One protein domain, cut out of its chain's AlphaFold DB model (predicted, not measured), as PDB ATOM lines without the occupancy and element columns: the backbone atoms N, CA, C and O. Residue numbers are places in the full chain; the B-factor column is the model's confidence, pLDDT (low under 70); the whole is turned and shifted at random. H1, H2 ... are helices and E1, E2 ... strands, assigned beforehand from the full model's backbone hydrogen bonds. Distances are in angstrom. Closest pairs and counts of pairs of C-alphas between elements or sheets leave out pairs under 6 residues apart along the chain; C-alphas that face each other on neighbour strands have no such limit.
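Overview. This is residues 352 to 387 and 397 to 490 of the 508 residues of the protein "Secretin_N domain-containing protein" of Enterovibrio sp. CAIM 600 (UniProt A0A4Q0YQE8). What shape do these atoms make? A long, twisted ribbon of three strands, E8, E9 and E10, makes the longest axis, and the narrow two-stranded pairings of E1 with E7 and E2 with E6 lead from it to a loose group of H1, H2 and the small sheet E4 E3 E5. E1 and E7 are partly face to face with the ribbon as a small sandwich with crossed strands, and residues 450 to 455 and 474 to 479, at the ribbon's two hairpin turns, stick out. What is it built of? The printed part has 130 residues, with ten named strands and two named helices in the order E1 E2 H1 E3 E4 E5 H2 E6 E7 E8 E9 E10, and its class is mixed, helices and strands, with antiparallel sheets. How compact is it? It is loose, with a radius of gyration of the C-alphas of 20.1 A, and elongated, spanning 70 by 41 by 27 A.

Arrangement. What pairs with the first strands? E1, residues 352 to 354, and E7, residues 428 to 432, are antiparallel at 154 degrees, with N 353 and O 429 within hydrogen-bond range at 2.8 A. E1 runs on into E2, residues 357 to 360, at 20 degrees, and E6, residues 421 to 425, runs on into E7 at 52 degrees. E2 and E6 are antiparallel at 156 degrees, with N 359 and O 422 at 2.8 A. Where do the helices stand? H1, residues 362 to 367, and H2, residues 405 to 418, are close but not clearly touching, their closest C-alphas those of Ser 364 and Leu 415 at 7.4 A, and run opposite ways at a steep tilt of 67 degrees, only just short of about perpendicular. The closest C-alphas of H2 and E6 are those of Leu 415 and Ala 421, 5.5 A apart. In H2 every O i to N i+4 pair is within hydrogen-bond range, while H1 has 0 of 2 such pairs and 2 of 3 O i to N i+3 pairs within range. How is the small sheet ordered? E3, residues 372 to 376, is the inner strand between the edge strands E4, residues 379 to 383, and E5, residues 400 to 402. E3 and E4 are an antiparallel hairpin at 153 degrees, with N 374 and O 381 at 2.8 A. E3 and E5 are antiparallel at 130 degrees with no backbone N and O within hydrogen-bond range. What of the long sheet? E8, residues 437 to 451, E9, residues 454 to 475, and E10, residues 478 to 489, are a meander, each strand the antiparallel neighbour of the one before, with N 437 and O 468 at 2.9 A and N 465 and O 488 at 2.8 A. With the sheet E1 E7 it makes a sandwich, two sheets face to face, in which the parts that face each other are 7.6 A centre to centre and the strands of the one stand at 44 degrees to those of the other.

Along the chain. Where does the printed part begin? C-alpha 352, in E1, is at (211.172, 193.785, 219.528). How long are the longer elements? From first to last C-alpha H2 measures 20.3 A, E8 44.0 A, E9 66.0 A and E10 33.1 A, and E10 ends with C-alpha 489 at (214.998, 207.420, 204.529).

Size, cuts and confidence. How large is it? The two C-alphas farthest apart, those of Arg 453 and Lys 476, are 72.9 A apart. Is the printed part unbroken? Residues 388 to 396 are not printed, and C-alphas 387 and 397 are 21.9 A apart across the cut; the links printed whole are tight. Where is confidence low? The mean pLDDT of the printed part is 74.9, and 47 residues are under 70, among them 361 to 387 and 397 to 405.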
ATOM      1  N   GLU A 352     210.834 193.859 220.947       94.00
ATOM      2  CA  GLU A 352     211.172 193.785 219.528       94.00
ATOM      3  C   GLU A 352     210.289 194.760 218.750       94.00
ATOM      4  O   GLU A 352     209.060 194.696 218.816       94.00
ATOM      5  N   ILE A 353     210.914 195.665 218.004       92.38
ATOM      6  CA  ILE A 353     210.229 196.619 217.141       92.38
ATOM      7  C   ILE A 353     210.487 196.225 215.693       92.38
ATOM      8  O   ILE A 353     211.625 196.268 215.225       92.38
ATOM      9  N   ASN A 354     209.409 195.891 214.985       90.75
ATOM     10  CA  ASN A 354     209.394 195.634 213.550       90.75
ATOM     11  C   ASN A 354     208.694 196.802 212.851       90.75
ATOM     12  O   ASN A 354     207.525 197.074 213.132       90.75
ATOM     13  N   ALA A 355     209.400 197.505 211.966       86.88
ATOM     14  CA  ALA A 355     208.850 198.638 211.227       86.88
ATOM     15  C   ALA A 355     208.902 198.365 209.723       86.88
ATOM     16  O   ALA A 355     209.933 197.953 209.208       86.88
ATOM     17  N   ILE A 356     207.811 198.654 209.012       84.38
ATOM     18  CA  ILE A 356     207.738 198.543 207.551       84.38
ATOM     19  C   ILE A 356     207.606 199.953 206.981       84.38
ATOM     20  O   ILE A 356     206.665 200.675 207.314       84.38
ATOM     21  N   ILE A 357     208.549 200.344 206.128       81.88
ATOM     22  CA  ILE A 357     208.549 201.629 205.427       81.88
ATOM     23  C   ILE A 357     208.029 201.386 204.019       81.88
ATOM     24  O   ILE A 357     208.583 200.578 203.271       81.88
ATOM     25  N   ILE A 358     206.949 202.079 203.675       79.25
ATOM     26  CA  ILE A 358     206.229 201.911 202.416       79.25
ATOM     27  C   ILE A 358     206.143 203.276 201.748       79.25
ATOM     28  O   ILE A 358     205.675 204.237 202.364       79.25
ATOM     29  N   ASP A 359     206.583 203.351 200.499       75.50
ATOM     30  CA  ASP A 359     206.343 204.501 199.638       75.50
ATOM     31  C   ASP A 359     204.997 204.305 198.935       75.50
ATOM     32  O   ASP A 359     204.754 203.258 198.333       75.50
ATOM     33  N   VAL A 360     204.097 205.280 199.058       72.56
ATOM     34  CA  VAL A 360     202.752 205.224 198.469       72.56
ATOM     35  C   VAL A 360     202.427 206.559 197.826       72.56
ATOM     36  O   VAL A 360     202.625 207.624 198.426       72.56
ATOM     37  N   GLU A 361     201.863 206.519 196.622       66.75
ATOM     38  CA  GLU A 361     201.407 207.735 195.969       66.75
ATOM     39  C   GLU A 361     200.149 208.296 196.661       66.75
ATOM     40  O   GLU A 361     199.170 207.599 196.941       66.75
ATOM     41  N   ARG A 362     200.163 209.601 196.970       58.91
ATOM     42  CA  ARG A 362     199.114 210.260 197.774       58.91
ATOM     43  C   ARG A 362     197.714 210.156 197.151       58.91
ATOM     44  O   ARG A 362     196.732 210.173 197.890       58.91
ATOM     45  N   SER A 363     197.617 210.097 195.824       61.12
ATOM     46  CA  SER A 363     196.355 209.938 195.088       61.12
ATOM     47  C   SER A 363     195.697 208.587 195.363       61.12
ATOM     48  O   SER A 363     194.499 208.550 195.639       61.12
ATOM     49  N   SER A 364     196.479 207.512 195.396       59.47
ATOM     50  CA  SER A 364     195.987 206.142 195.573       59.47
ATOM     51  C   SER A 364     195.533 205.852 197.011       59.47
ATOM     52  O   SER A 364     194.592 205.093 197.236       59.47
ATOM     53  N   LEU A 365     196.111 206.535 198.009       56.81
ATOM     54  CA  LEU A 365     195.677 206.438 199.416       56.81
ATOM     55  C   LEU A 365     194.241 206.939 199.652       56.81
ATOM     56  O   LEU A 365     193.544 206.431 200.533       56.81
ATOM     57  N   LEU A 366     193.808 207.950 198.893       57.34
ATOM     58  CA  LEU A 366     192.463 208.528 198.990       57.34
ATOM     59  C   LEU A 366     191.413 207.632 198.316       57.34
ATOM     60  O   LEU A 366     190.282 207.558 198.793       57.34
ATOM     61  N   GLU A 367     191.799 206.929 197.250       55.75
ATOM     62  CA  GLU A 367     190.942 206.000 196.506       55.75
ATOM     63  C   GLU A 367     190.763 204.657 197.235       55.75
ATOM     64  O   GLU A 367     189.673 204.086 197.227       55.75
ATOM     65  N   ALA A 368     191.779 204.210 197.986       56.62
ATOM     66  CA  ALA A 368     191.731 202.997 198.810       56.62
ATOM     67  C   ALA A 368     190.806 203.076 200.043       56.62
ATOM     68  O   ALA A 368     190.658 202.089 200.770       56.62
ATOM     69  N   GLY A 369     190.192 204.234 200.318       54.31
ATOM     70  CA  GLY A 369     189.200 204.386 201.386       54.31
ATOM     71  C   GLY A 369     189.738 204.096 202.793       54.31
ATOM     72  O   GLY A 369     189.000 203.591 203.640       54.31
ATOM     73  N   LEU A 370     191.023 204.371 203.046       62.03
ATOM     74  CA  LEU A 370     191.636 204.187 204.362       62.03
ATOM     75  C   LEU A 370     190.932 205.083 205.399       62.03
ATOM     76  O   LEU A 370     190.902 206.304 205.260       62.03
ATOM     77  N   GLU A 371     190.361 204.468 206.438       57.50
ATOM     78  CA  GLU A 371     189.695 205.153 207.554       57.50
ATOM     79  C   GLU A 371     190.721 205.428 208.661       57.50
ATOM     80  O   GLU A 371     191.075 204.540 209.439       57.50
ATOM     81  N   TRP A 372     191.211 206.659 208.736       59.53
ATOM     82  CA  TRP A 372     192.077 207.146 209.815       59.53
ATOM     83  C   TRP A 372     191.330 208.223 210.595       59.53
ATOM     84  O   TRP A 372     190.390 208.818 210.079       59.53
ATOM     85  N   GLY A 373     191.686 208.463 211.854       57.72
ATOM     86  CA  GLY A 373     191.026 209.473 212.681       57.72
ATOM     87  C   GLY A 373     192.010 210.357 213.432       57.72
ATOM     88  O   GLY A 373     193.181 210.006 213.568       57.72
ATOM     89  N   VAL A 374     191.520 211.503 213.905       53.22
ATOM     90  CA  VAL A 374     192.210 212.409 214.830       53.22
ATOM     91  C   VAL A 374     191.363 212.550 216.086       53.22
ATOM     92  O   VAL A 374     190.152 212.765 216.011       53.22
ATOM     93  N   THR A 375     192.003 212.448 217.244       48.78
ATOM     94  CA  THR A 375     191.354 212.677 218.538       48.78
ATOM     95  C   THR A 375     191.621 214.108 218.993       48.78
ATOM     96  O   THR A 375     192.766 214.556 218.989       48.78
ATOM     97  N   ARG A 376     190.570 214.839 219.385       54.34
ATOM     98  CA  ARG A 376     190.679 216.181 219.983       54.34
ATOM     99  C   ARG A 376     190.046 216.185 221.369       54.34
ATOM    100  O   ARG A 376     188.836 216.005 221.441       54.34
ATOM    101  N   ASP A 377     190.847 216.484 222.395       56.25
ATOM    102  CA  ASP A 377     190.520 216.635 223.831       56.25
ATOM    103  C   ASP A 377     189.773 215.458 224.496       56.25
ATOM    104  O   ASP A 377     190.188 215.032 225.565       56.25
ATOM    105  N   ASP A 378     188.721 214.914 223.877       51.00
ATOM    106  CA  ASP A 378     187.985 213.694 224.267       51.00
ATOM    107  C   ASP A 378     187.035 213.193 223.146       51.00
ATOM    108  O   ASP A 378     186.126 212.395 223.356       51.00
ATOM    109  N   THR A 379     187.156 213.733 221.926       47.22
ATOM    110  CA  THR A 379     186.253 213.439 220.804       47.22
ATOM    111  C   THR A 379     187.035 212.800 219.662       47.22
ATOM    112  O   THR A 379     187.951 213.409 219.100       47.22
ATOM    113  N   GLU A 380     186.682 211.561 219.320       53.09
ATOM    114  CA  GLU A 380     187.258 210.823 218.196       53.09
ATOM    115  C   GLU A 380     186.609 211.260 216.874       53.09
ATOM    116  O   GLU A 380     185.448 210.947 216.600       53.09
ATOM    117  N   PHE A 381     187.359 211.949 216.014       55.12
ATOM    118  CA  PHE A 381     186.917 212.294 214.663       55.12
ATOM    119  C   PHE A 381     187.529 211.320 213.655       55.12
ATOM    120  O   PHE A 381     188.736 211.316 213.438       55.12
ATOM    121  N   GLY A 382     186.702 210.476 213.031       53.66
ATOM    122  CA  GLY A 382     187.126 209.600 211.933       53.66
ATOM    123  C   GLY A 382     187.009 210.300 210.578       53.66
ATOM    124  O   GLY A 382     185.957 210.852 210.263       53.66
ATOM    125  N   PHE A 383     188.059 210.251 209.762       58.97
ATOM    126  CA  PHE A 383     188.059 210.723 208.381       58.97
ATOM    127  C   PHE A 383     187.614 209.589 207.456       58.97
ATOM    128  O   PHE A 383     188.281 208.564 207.331       58.97
ATOM    129  N   ASN A 384     186.476 209.780 206.792       51.97
ATOM    130  CA  ASN A 384     186.044 208.941 205.682       51.97
ATOM    131  C   ASN A 384     186.226 209.749 204.390       51.97
ATOM    132  O   ASN A 384     185.721 210.869 204.291       51.97
ATOM    133  N   ALA A 385     186.948 209.198 203.408       48.47
ATOM    134  CA  ALA A 385     187.318 209.867 202.153       48.47
ATOM    135  C   ALA A 385     186.119 210.381 201.319       48.47
ATOM    136  O   ALA A 385     186.299 211.150 200.380       48.47
ATOM    137  N   SER A 386     184.892 209.998 201.682       48.84
ATOM    138  CA  SER A 386     183.650 210.379 201.005       48.84
ATOM    139  C   SER A 386     183.023 211.712 201.453       48.84
ATOM    140  O   SER A 386     182.079 212.166 200.809       48.84
ATOM    141  N   GLN A 387     183.511 212.368 202.517       46.66
ATOM    142  CA  GLN A 387     182.950 213.642 203.004       46.66
ATOM    143  C   GLN A 387     184.063 214.621 203.407       46.66
ATOM    144  O   GLN A 387     184.526 214.653 204.544       46.66
ATOM    145  N   ALA A 397     197.672 219.436 217.809       46.72
ATOM    146  CA  ALA A 397     198.340 218.139 217.921       46.72
ATOM    147  C   ALA A 397     197.424 217.058 217.324       46.72
ATOM    148  O   ALA A 397     196.302 216.870 217.787       46.72
ATOM    149  N   ALA A 398     197.870 216.396 216.256       47.31
ATOM    150  CA  ALA A 398     197.123 215.338 215.587       47.31
ATOM    151  C   ALA A 398     197.712 213.980 215.985       47.31
ATOM    152  O   ALA A 398     198.828 213.652 215.585       47.31
ATOM    153  N   SER A 399     196.978 213.201 216.778       49.31
ATOM    154  CA  SER A 399     197.274 211.786 217.002       49.31
ATOM    155  C   SER A 399     196.552 210.951 215.945       49.31
ATOM    156  O   SER A 399     195.352 211.113 215.728       49.31
ATOM    157  N   PHE A 400     197.293 210.085 215.256       55.47
ATOM    158  CA  PHE A 400     196.739 209.148 214.282       55.47
ATOM    159  C   PHE A 400     196.402 207.838 214.990       55.47
ATOM    160  O   PHE A 400     197.246 207.291 215.699       55.47
ATOM    161  N   PHE A 401     195.193 207.316 214.783       57.66
ATOM    162  CA  PHE A 401     194.797 206.009 215.309       57.66
ATOM    163  C   PHE A 401     194.196 205.116 214.217       57.66
ATOM    164  O   PHE A 401     193.502 205.586 213.311       57.66
ATOM    165  N   ILE A 402     194.483 203.814 214.304       61.12
ATOM    166  CA  ILE A 402     194.014 202.784 213.369       61.12
ATOM    167  C   ILE A 402     192.859 202.036 214.038       61.12
ATOM    168  O   ILE A 402     193.073 201.331 215.020       61.12
ATOM    169  N   LYS A 403     191.631 202.175 213.516       60.81
ATOM    170  CA  LYS A 403     190.437 201.523 214.097       60.81
ATOM    171  C   LYS A 403     190.406 200.004 213.894       60.81
ATOM    172  O   LYS A 403     189.927 199.291 214.763       60.81
ATOM    173  N   ASN A 404     190.867 199.517 212.740       65.69
ATOM    174  CA  ASN A 404     190.853 198.095 212.377       65.69
ATOM    175  C   ASN A 404     192.149 197.724 211.647       65.69
ATOM    176  O   ASN A 404     192.268 197.965 210.444       65.69
ATOM    177  N   ALA A 405     193.104 197.133 212.370       66.88
ATOM    178  CA  ALA A 405     194.411 196.763 211.825       66.88
ATOM    179  C   ALA A 405     194.294 195.791 210.635       66.88
ATOM    180  O   ALA A 405     194.900 196.025 209.594       66.88
ATOM    181  N   ASP A 406     193.441 194.766 210.725       70.75
ATOM    182  CA  ASP A 406     193.305 193.752 209.669       70.75
ATOM    183  C   ASP A 406     192.799 194.333 208.339       70.75
ATOM    184  O   ASP A 406     193.339 194.038 207.271       70.75
ATOM    185  N   LYS A 407     191.789 195.216 208.397       67.69
ATOM    186  CA  LYS A 407     191.250 195.917 207.217       67.69
ATOM    187  C   LYS A 407     192.288 196.874 206.628       67.69
ATOM    188  O   LYS A 407     192.420 196.961 205.410       67.69
ATOM    189  N   PHE A 408     193.040 197.561 207.487       70.25
ATOM    190  CA  PHE A 408     194.130 198.437 207.073       70.25
ATOM    191  C   PHE A 408     195.208 197.662 206.296       70.25
ATOM    192  O   PHE A 408     195.543 198.043 205.175       70.25
ATOM    193  N   PHE A 409     195.681 196.531 206.829       71.75
ATOM    194  CA  PHE A 409     196.681 195.695 206.156       71.75
ATOM    195  C   PHE A 409     196.163 195.063 204.856       71.75
ATOM    196  O   PHE A 409     196.921 194.948 203.892       71.75
ATOM    197  N   ALA A 410     194.885 194.680 204.790       70.44
ATOM    198  CA  ALA A 410     194.277 194.168 203.562       70.44
ATOM    199  C   ALA A 410     194.246 195.227 202.444       70.44
ATOM    200  O   ALA A 410     194.634 194.939 201.312       70.44
ATOM    201  N   ASN A 411     193.848 196.462 202.769       69.19
ATOM    202  CA  ASN A 411     193.826 197.572 201.815       69.19
ATOM    203  C   ASN A 411     195.238 197.973 201.362       69.19
ATOM    204  O   ASN A 411     195.450 198.283 200.192       69.19
ATOM    205  N   LEU A 412     196.216 197.912 202.266       68.81
ATOM    206  CA  LEU A 412     197.618 198.178 201.950       68.81
ATOM    207  C   LEU A 412     198.189 197.157 200.951       68.81
ATOM    208  O   LEU A 412     198.843 197.542 199.987       68.81
ATOM    209  N   ARG A 413     197.875 195.865 201.122       68.75
ATOM    210  CA  ARG A 413     198.254 194.805 200.165       68.75
ATOM    211  C   ARG A 413     197.564 194.949 198.809       68.75
ATOM    212  O   ARG A 413     198.135 194.588 197.782       68.75
ATOM    213  N   PHE A 414     196.333 195.454 198.790       69.00
ATOM    214  CA  PHE A 414     195.630 195.740 197.541       69.00
ATOM    215  C   PHE A 414     196.336 196.854 196.751       69.00
ATOM    216  O   PHE A 414     196.592 196.674 195.562       69.00
ATOM    217  N   LEU A 415     196.738 197.936 197.428       69.38
ATOM    218  CA  LEU A 415     197.543 199.013 196.841       69.38
ATOM    219  C   LEU A 415     198.912 198.524 196.338       69.38
ATOM    220  O   LEU A 415     199.334 198.904 195.250       69.38
ATOM    221  N   GLU A 416     199.575 197.634 197.082       66.50
ATOM    222  CA  GLU A 416     200.824 196.989 196.645       66.50
ATOM    223  C   GLU A 416     200.617 196.165 195.361       66.50
ATOM    224  O   GLU A 416     201.394 196.266 194.416       66.50
ATOM    225  N   THR A 417     199.526 195.394 195.281       68.94
ATOM    226  CA  THR A 417     199.213 194.552 194.110       68.94
ATOM    227  C   THR A 417     198.915 195.382 192.857       68.94
ATOM    228  O   THR A 417     199.181 194.934 191.741       68.94
ATOM    229  N   GLN A 418     198.367 196.587 193.026       72.00
ATOM    230  CA  GLN A 418     198.114 197.522 191.927       72.00
ATOM    231  C   GLN A 418     199.368 198.297 191.485       72.00
ATOM    232  O   GLN A 418     199.338 198.921 190.428       72.00
ATOM    233  N   GLY A 419     200.477 198.193 192.229       70.06
ATOM    234  CA  GLY A 419     201.725 198.912 191.957       70.06
ATOM    235  C   GLY A 419     201.755 200.343 192.504       70.06
ATOM    236  O   GLY A 419     202.720 201.063 192.262       70.06
ATOM    237  N   ASP A 420     200.735 200.732 193.268       70.56
ATOM    238  CA  ASP A 420     200.561 202.082 193.818       70.56
ATOM    239  C   ASP A 420     201.281 202.278 195.165       70.56
ATOM    240  O   ASP A 420     201.378 203.397 195.682       70.56
ATOM    241  N   ALA A 421     201.787 201.184 195.738       69.44
ATOM    242  CA  ALA A 421     202.595 201.147 196.947       69.44
ATOM    243  C   ALA A 421     203.806 200.219 196.755       69.44
ATOM    244  O   ALA A 421     203.675 199.134 196.190       69.44
ATOM    245  N   SER A 422     204.974 200.611 197.268       76.12
ATOM    246  CA  SER A 422     206.191 199.793 197.260       76.12
ATOM    247  C   SER A 422     206.854 199.781 198.636       76.12
ATOM    248  O   SER A 422     207.007 200.824 199.273       76.12
ATOM    249  N   ILE A 423     207.243 198.598 199.117       73.31
ATOM    250  CA  ILE A 423     207.975 198.453 200.380       73.31
ATOM    251  C   ILE A 423     209.434 198.854 200.147       73.31
ATOM    252  O   ILE A 423     210.147 198.204 199.386       73.31
ATOM    253  N   VAL A 424     209.880 199.900 200.840       76.56
ATOM    254  CA  VAL A 424     211.248 200.428 200.747       76.56
ATOM    255  C   VAL A 424     212.183 199.667 201.687       76.56
ATOM    256  O   VAL A 424     213.275 199.268 201.289       76.56
ATOM    257  N   ALA A 425     211.751 199.429 202.930       80.44
ATOM    258  CA  ALA A 425     212.570 198.766 203.944       80.44
ATOM    259  C   ALA A 425     211.728 198.112 205.056       80.44
ATOM    260  O   ALA A 425     210.634 198.577 205.373       80.44
ATOM    261  N   ASN A 426     212.265 197.056 205.683       88.00
ATOM    262  CA  ASN A 426     211.687 196.405 206.868       88.00
ATOM    263  C   ASN A 426     212.742 196.226 207.983       88.00
ATOM    264  O   ASN A 426     213.210 195.107 208.213       88.00
ATOM    265  N   PRO A 427     213.217 197.319 208.608       89.50
ATOM    266  CA  PRO A 427     214.149 197.225 209.725       89.50
ATOM    267  C   PRO A 427     213.488 196.624 210.974       89.50
ATOM    268  O   PRO A 427     212.357 196.965 211.329       89.50
ATOM    269  N   SER A 428     214.248 195.794 211.689       90.94
ATOM    270  CA  SER A 428     213.877 195.278 213.004       90.94
ATOM    271  C   SER A 428     214.959 195.575 214.040       90.94
ATOM    272  O   SER A 428     216.156 195.538 213.745       90.94
ATOM    273  N   VAL A 429     214.544 195.914 215.261       92.62
ATOM    274  CA  VAL A 429     215.459 196.209 216.369       92.62
ATOM    275  C   VAL A 429     214.910 195.671 217.685       92.62
ATOM    276  O   VAL A 429     213.744 195.869 218.017       92.62
ATOM    277  N   LEU A 430     215.766 194.988 218.446       94.06
ATOM    278  CA  LEU A 430     215.470 194.501 219.792       94.06
ATOM    279  C   LEU A 430     216.129 195.431 220.810       94.06
ATOM    280  O   LEU A 430     217.336 195.669 220.742       94.06
ATOM    281  N   THR A 431     215.355 195.945 221.762       92.75
ATOM    282  CA  THR A 431     215.868 196.819 222.824       92.75
ATOM    283  C   THR A 431     215.191 196.533 224.157       92.75
ATOM    284  O   THR A 431     214.187 195.829 224.216       92.75
ATOM    285  N   GLN A 432     215.748 197.060 225.242       93.56
ATOM    286  CA  GLN A 432     215.111 197.009 226.554       93.56
ATOM    287  C   GLN A 432     214.083 198.135 226.709       93.56
ATOM    288  O   GLN A 432     214.201 199.191 226.079       93.56
ATOM    289  N   ASN A 433     213.096 197.931 227.583       93.81
ATOM    290  CA  ASN A 433     212.150 198.980 227.961       93.81
ATOM    291  C   ASN A 433     212.887 200.253 228.431       93.81
ATOM    292  O   ASN A 433     213.827 200.172 229.221       93.81
ATOM    293  N   ASN A 434     212.449 201.427 227.970       91.19
ATOM    294  CA  ASN A 434     213.041 202.747 228.227       91.19
ATOM    295  C   ASN A 434     214.450 202.983 227.662       91.19
ATOM    296  O   ASN A 434     215.021 204.051 227.902       91.19
ATOM    297  N   LEU A 435     215.028 202.040 226.910       91.00
ATOM    298  CA  LEU A 435     216.349 202.217 226.310       91.00
ATOM    299  C   LEU A 435     216.240 202.563 224.818       91.00
ATOM    300  O   LEU A 435     215.618 201.815 224.056       91.00
ATOM    301  N   PRO A 436     216.882 203.661 224.368       90.31
ATOM    302  CA  PRO A 436     216.899 204.010 222.961       90.31
ATOM    303  C   PRO A 436     217.736 203.001 222.175       90.31
ATOM    304  O   PRO A 436     218.856 202.659 222.565       90.31
ATOM    305  N   ALA A 437     217.224 202.599 221.021       90.00
ATOM    306  CA  ALA A 437     217.949 201.805 220.048       90.00
ATOM    307  C   ALA A 437     217.918 202.472 218.678       90.00
ATOM    308  O   ALA A 437     216.980 203.189 218.321       90.00
ATOM    309  N   VAL A 438     218.989 202.256 217.925       89.38
ATOM    310  CA  VAL A 438     219.164 202.805 216.587       89.38
ATOM    311  C   VAL A 438     219.648 201.695 215.678       89.38
ATOM    312  O   VAL A 438     220.592 200.983 216.019       89.38
ATOM    313  N   ILE A 439     219.023 201.590 214.513       88.88
ATOM    314  CA  ILE A 439     219.508 200.793 213.398       88.88
ATOM    315  C   ILE A 439     219.682 201.710 212.188       88.88
ATOM    316  O   ILE A 439     218.805 202.512 211.874       88.88
ATOM    317  N   ASP A 440     220.846 201.631 211.552       86.62
ATOM    318  CA  ASP A 440     221.206 202.409 210.367       86.62
ATOM    319  C   ASP A 440     221.632 201.428 209.275       86.62
ATOM    320  O   ASP A 440     222.622 200.707 209.427       86.62
ATOM    321  N   LEU A 441     220.830 201.344 208.217       83.50
ATOM    322  CA  LEU A 441     221.097 200.521 207.050       83.50
ATOM    323  C   LEU A 441     221.475 201.450 205.907       83.50
ATOM    324  O   LEU A 441     220.622 202.145 205.361       83.50
ATOM    325  N   ASN A 442     222.743 201.438 205.512       83.69
ATOM    326  CA  ASN A 442     223.231 202.250 204.410       83.69
ATOM    327  C   ASN A 442     223.705 201.389 203.234       83.69
ATOM    328  O   ASN A 442     224.223 200.283 203.392       83.69
ATOM    329  N   GLN A 443     223.512 201.906 202.027       79.44
ATOM    330  CA  GLN A 443     224.057 201.362 200.793       79.44
ATOM    331  C   GLN A 443     224.829 202.473 200.087       79.44
ATOM    332  O   GLN A 443     224.375 203.613 199.990       79.44
ATOM    333  N   THR A 444     226.044 202.158 199.643       81.50
ATOM    334  CA  THR A 444     226.897 203.111 198.926       81.50
ATOM    335  C   THR A 444     226.971 202.708 197.468       81.50
ATOM    336  O   THR A 444     227.488 201.640 197.148       81.50
ATOM    337  N   GLU A 445     226.476 203.577 196.593       80.50
ATOM    338  CA  GLU A 445     226.615 203.442 195.148       80.50
ATOM    339  C   GLU A 445     227.745 204.330 194.634       80.50
ATOM    340  O   GLU A 445     228.038 205.387 195.188       80.50
ATOM    341  N   PHE A 446     228.403 203.906 193.560       83.31
ATOM    342  CA  PHE A 446     229.521 204.634 192.973       83.31
ATOM    343  C   PHE A 446     229.093 205.262 191.650       83.31
ATOM    344  O   PHE A 446     228.930 204.569 190.646       83.31
ATOM    345  N   LEU A 447     228.940 206.585 191.632       83.94
ATOM    346  CA  LEU A 447     228.668 207.324 190.406       83.94
ATOM    347  C   LEU A 447     229.975 207.539 189.645       83.94
ATOM    348  O   LEU A 447     230.961 208.015 190.208       83.94
ATOM    349  N   THR A 448     229.990 207.205 188.355       79.25
ATOM    350  CA  THR A 448     231.126 207.498 187.477       79.25
ATOM    351  C   THR A 448     230.852 208.783 186.702       79.25
ATOM    352  O   THR A 448     229.891 208.882 185.945       79.25
ATOM    353  N   ALA A 449     231.702 209.788 186.894       75.31
ATOM    354  CA  ALA A 449     231.732 210.980 186.063       75.31
ATOM    355  C   ALA A 449     232.825 210.793 185.001       75.31
ATOM    356  O   ALA A 449     234.013 210.691 185.321       75.31
ATOM    357  N   SER A 450     232.411 210.697 183.736       75.12
ATOM    358  CA  SER A 450     233.326 210.570 182.601       75.12
ATOM    359  C   SER A 450     233.751 211.956 182.115       75.12
ATOM    360  O   SER A 450     232.913 212.749 181.686       75.12
ATOM    361  N   ALA A 451     235.050 212.246 182.178       66.50
ATOM    362  CA  ALA A 451     235.681 213.371 181.497       66.50
ATOM    363  C   ALA A 451     236.632 212.842 180.410       66.50
ATOM    364  O   ALA A 451     237.141 211.728 180.509       66.50
ATOM    365  N   GLU A 452     236.923 213.655 179.389       74.31
ATOM    366  CA  GLU A 452     237.624 213.258 178.148       74.31
ATOM    367  C   GLU A 452     238.985 212.548 178.357       74.31
ATOM    368  O   GLU A 452     239.472 211.864 177.459       74.31
ATOM    369  N   ARG A 453     239.606 212.674 179.543       74.69
ATOM    370  CA  ARG A 453     240.870 211.998 179.907       74.69
ATOM    371  C   ARG A 453     240.924 211.419 181.330       74.69
ATOM    372  O   ARG A 453     241.979 210.933 181.728       74.69
ATOM    373  N   ALA A 454     239.840 211.479 182.106       69.56
ATOM    374  CA  ALA A 454     239.824 211.004 183.491       69.56
ATOM    375  C   ALA A 454     238.432 210.496 183.888       69.56
ATOM    376  O   ALA A 454     237.426 211.134 183.588       69.56
ATOM    377  N   VAL A 455     238.386 209.367 184.598       77.69
ATOM    378  CA  VAL A 455     237.162 208.844 185.216       77.69
ATOM    379  C   VAL A 455     237.222 209.170 186.701       77.69
ATOM    380  O   VAL A 455     238.144 208.733 187.390       77.69
ATOM    381  N   GLN A 456     236.257 209.943 187.193       79.88
ATOM    382  CA  GLN A 456     236.102 210.202 188.621       79.88
ATOM    383  C   GLN A 456     234.982 209.320 189.167       79.88
ATOM    384  O   GLN A 456     233.879 209.304 188.627       79.88
ATOM    385  N   VAL A 457     235.272 208.585 190.238       82.69
ATOM    386  CA  VAL A 457     234.290 207.760 190.944       82.69
ATOM    387  C   VAL A 457     233.890 208.494 192.221       82.69
ATOM    388  O   VAL A 457     234.749 208.792 193.050       82.69
ATOM    389  N   LEU A 458     232.607 208.809 192.372       83.19
ATOM    390  CA  LEU A 458     232.050 209.498 193.534       83.19
ATOM    391  C   LEU A 458     231.155 208.522 194.310       83.19
ATOM    392  O   LEU A 458     230.132 208.098 193.767       83.19
ATOM    393  N   PRO A 459     231.510 208.141 195.552       83.44
ATOM    394  CA  PRO A 459     230.614 207.362 196.392       83.44
ATOM    395  C   PRO A 459     229.436 208.236 196.833       83.44
ATOM    396  O   PRO A 459     229.624 209.331 197.364       83.44
ATOM    397  N   VAL A 460     228.222 207.744 196.627       82.88
ATOM    398  CA  VAL A 460     226.983 208.324 197.136       82.88
ATOM    399  C   VAL A 460     226.341 207.291 198.047       82.88
ATOM    400  O   VAL A 460     225.936 206.218 197.608       82.88
ATOM    401  N   THR A 461     226.279 207.612 199.334       77.25
ATOM    402  CA  THR A 461     225.652 206.762 200.343       77.25
ATOM    403  C   THR A 461     224.234 207.247 200.591       77.25
ATOM    404  O   THR A 461     224.027 208.418 200.915       77.25
ATOM    405  N   ALA A 462     223.266 206.349 200.467       82.62
ATOM    406  CA  ALA A 462     221.904 206.570 200.928       82.62
ATOM    407  C   ALA A 462     221.468 205.381 201.782       82.62
ATOM    408  O   ALA A 462     222.047 204.297 201.708       82.62
ATOM    409  N   GLY A 463     220.513 205.601 202.667       81.31
ATOM    410  CA  GLY A 463     220.177 204.606 203.662       81.31
ATOM    411  C   GLY A 463     218.938 204.963 204.442       81.31
ATOM    412  O   GLY A 463     218.450 206.096 204.408       81.31
ATOM    413  N   THR A 464     218.469 203.966 205.166       84.94
ATOM    414  CA  THR A 464     217.323 204.042 206.046       84.94
ATOM    415  C   THR A 464     217.825 203.915 207.478       84.94
ATOM    416  O   THR A 464     218.458 202.923 207.840       84.94
ATOM    417  N   SER A 465     217.511 204.895 208.317       87.38
ATOM    418  CA  SER A 465     217.796 204.846 209.748       87.38
ATOM    419  C   SER A 465     216.504 204.875 210.552       87.38
ATOM    420  O   SER A 465     215.667 205.758 210.356       87.38
ATOM    421  N   LEU A 466     216.370 203.940 211.487       88.25
ATOM    422  CA  LEU A 466     215.273 203.859 212.440       88.25
ATOM    423  C   LEU A 466     215.839 204.039 213.849       88.25
ATOM    424  O   LEU A 466     216.666 203.252 214.313       88.25
ATOM    425  N   ARG A 467     215.358 205.065 214.549       89.69
ATOM    426  CA  ARG A 467     215.613 205.291 215.970       89.69
ATOM    427  C   ARG A 467     214.315 205.138 216.738       89.69
ATOM    428  O   ARG A 467     213.322 205.773 216.393       89.69
ATOM    429  N   VAL A 468     214.354 204.343 217.798       91.75
ATOM    430  CA  VAL A 468     213.187 204.071 218.635       91.75
ATOM    431  C   VAL A 468     213.546 204.106 220.109       91.75
ATOM    432  O   VAL A 468     214.615 203.646 220.504       91.75
ATOM    433  N   THR A 469     212.644 204.636 220.927       93.75
ATOM    434  CA  THR A 469     212.684 204.485 222.385       93.75
ATOM    435  C   THR A 469     211.330 203.941 222.829       93.75
ATOM    436  O   THR A 469     210.339 204.670 222.727       93.75
ATOM    437  N   PRO A 470     211.245 202.670 223.258       95.00
ATOM    438  CA  PRO A 470     209.989 202.113 223.717       95.00
ATOM    439  C   PRO A 470     209.744 202.428 225.191       95.00
ATOM    440  O   PRO A 470     210.677 202.521 225.987       95.00
ATOM    441  N   HIS A 471     208.471 202.529 225.542       93.88
ATOM    442  CA  HIS A 471     207.983 202.641 226.904       93.88
ATOM    443  C   HIS A 471     206.793 201.698 227.084       93.88
ATOM    444  O   HIS A 471     205.735 201.889 226.482       93.88
ATOM    445  N   LEU A 472     206.981 200.655 227.884       92.88
ATOM    446  CA  LEU A 472     205.930 199.712 228.241       92.88
ATOM    447  C   LEU A 472     205.072 200.265 229.380       92.88
ATOM    448  O   LEU A 472     205.594 200.667 230.420       92.88
ATOM    449  N   ILE A 473     203.759 200.223 229.184       91.81
ATOM    450  CA  ILE A 473     202.736 200.615 230.144       91.81
ATOM    451  C   ILE A 473     201.865 199.387 230.416       91.81
ATOM    452  O   ILE A 473     201.037 198.995 229.592       91.81
ATOM    453  N   GLU A 474     202.034 198.793 231.591       88.50
ATOM    454  CA  GLU A 474     201.174 197.710 232.064       88.50
ATOM    455  C   GLU A 474     199.811 198.281 232.485       88.50
ATOM    456  O   GLU A 474     199.722 199.165 233.344       88.50
ATOM    457  N   THR A 475     198.719 197.780 231.904       89.12
ATOM    458  CA  THR A 475     197.360 198.143 232.330       89.12
ATOM    459  C   THR A 475     196.546 196.912 232.696       89.12
ATOM    460  O   THR A 475     196.831 195.796 232.274       89.12
ATOM    461  N   LYS A 476     195.457 197.104 233.453       85.06
ATOM    462  CA  LYS A 476     194.534 196.006 233.803       85.06
ATOM    463  C   LYS A 476     193.918 195.314 232.578       85.06
ATOM    464  O   LYS A 476     193.420 194.201 232.711       85.06
ATOM    465  N   SER A 477     193.919 195.986 231.428       81.06
ATOM    466  CA  SER A 477     193.333 195.518 230.170       81.06
ATOM    467  C   SER A 477     194.363 194.891 229.221       81.06
ATOM    468  O   SER A 477     193.978 194.452 228.140       81.06
ATOM    469  N   GLY A 478     195.641 194.849 229.612       85.19
ATOM    470  CA  GLY A 478     196.753 194.343 228.810       85.19
ATOM    471  C   GLY A 478     197.924 195.321 228.729       85.19
ATOM    472  O   GLY A 478     197.869 196.442 229.250       85.19
ATOM    473  N   ASP A 479     198.975 194.888 228.050       87.12
ATOM    474  CA  ASP A 479     200.207 195.652 227.908       87.12
ATOM    475  C   ASP A 479     200.106 196.614 226.722       87.12
ATOM    476  O   ASP A 479     199.692 196.241 225.621       87.12
ATOM    477  N   LEU A 480     200.478 197.870 226.948       88.19
ATOM    478  CA  LEU A 480     200.526 198.913 225.929       88.19
ATOM    479  C   LEU A 480     201.977 199.339 225.736       88.19
ATOM    480  O   LEU A 480     202.685 199.607 226.701       88.19
ATOM    481  N   VAL A 481     202.420 199.445 224.486       89.06
ATOM    482  CA  VAL A 481     203.761 199.939 224.163       89.06
ATOM    483  C   VAL A 481     203.632 201.312 223.521       89.06
ATOM    484  O   VAL A 481     203.107 201.450 222.417       89.06
ATOM    485  N   GLN A 482     204.126 202.333 224.211       90.31
ATOM    486  CA  GLN A 482     204.330 203.658 223.647       90.31
ATOM    487  C   GLN A 482     205.703 203.703 222.970       90.31
ATOM    488  O   GLN A 482     206.696 203.238 223.525       90.31
ATOM    489  N   LEU A 483     205.771 204.263 221.765       89.62
ATOM    490  CA  LEU A 483     207.004 204.345 220.985       89.62
ATOM    491  C   LEU A 483     207.292 205.801 220.620       89.62
ATOM    492  O   LEU A 483     206.446 206.469 220.026       89.62
ATOM    493  N   ASP A 484     208.498 206.275 220.933       90.25
ATOM    494  CA  ASP A 484     209.070 207.468 220.306       90.25
ATOM    495  C   ASP A 484     209.929 207.024 219.119       90.25
ATOM    496  O   ASP A 484     210.943 206.348 219.308       90.25
ATOM    497  N   VAL A 485     209.488 207.343 217.900       88.50
ATOM    498  CA  VAL A 485     210.054 206.823 216.649       88.50
ATOM    499  C   VAL A 485     210.522 207.973 215.766       88.50
ATOM    500  O   VAL A 485     209.759 208.874 215.428       88.50
ATOM    501  N   THR A 486     211.776 207.907 215.329       86.75
ATOM    502  CA  THR A 486     212.337 208.778 214.293       86.75
ATOM    503  C   THR A 486     212.830 207.911 213.143       86.75
ATOM    504  O   THR A 486     213.694 207.056 213.338       86.75
ATOM    505  N   ILE A 487     212.280 208.133 211.950       84.69
ATOM    506  CA  ILE A 487     212.671 207.436 210.723       84.69
ATOM    507  C   ILE A 487     213.272 208.460 209.781       84.69
ATOM    508  O   ILE A 487     212.695 209.525 209.556       84.69
ATOM    509  N   GLU A 488     214.406 208.107 209.199       83.38
ATOM    510  CA  GLU A 488     214.941 208.817 208.055       83.38
ATOM    511  C   GLU A 488     215.204 207.834 206.932       83.38
ATOM    512  O   GLU A 488     215.740 206.753 207.168       83.38
ATOM    513  N   ASP A 489     214.822 208.223 205.724       80.38
ATOM    514  CA  ASP A 489     214.998 207.420 204.529       80.38
ATOM    515  C   ASP A 489     215.592 208.281 203.417       80.38
ATOM    516  O   ASP A 489     215.170 209.421 203.190       80.38
ATOM    517  N   GLY A 490     216.611 207.745 202.757       72.38
ATOM    518  CA  GLY A 490     217.253 208.358 201.611       72.38
ATOM    519  C   GLY A 490     217.403 207.333 200.502       72.38
ATOM    520  O   GLY A 490     217.999 206.281 200.707       72.38
TER     521      GLY A 490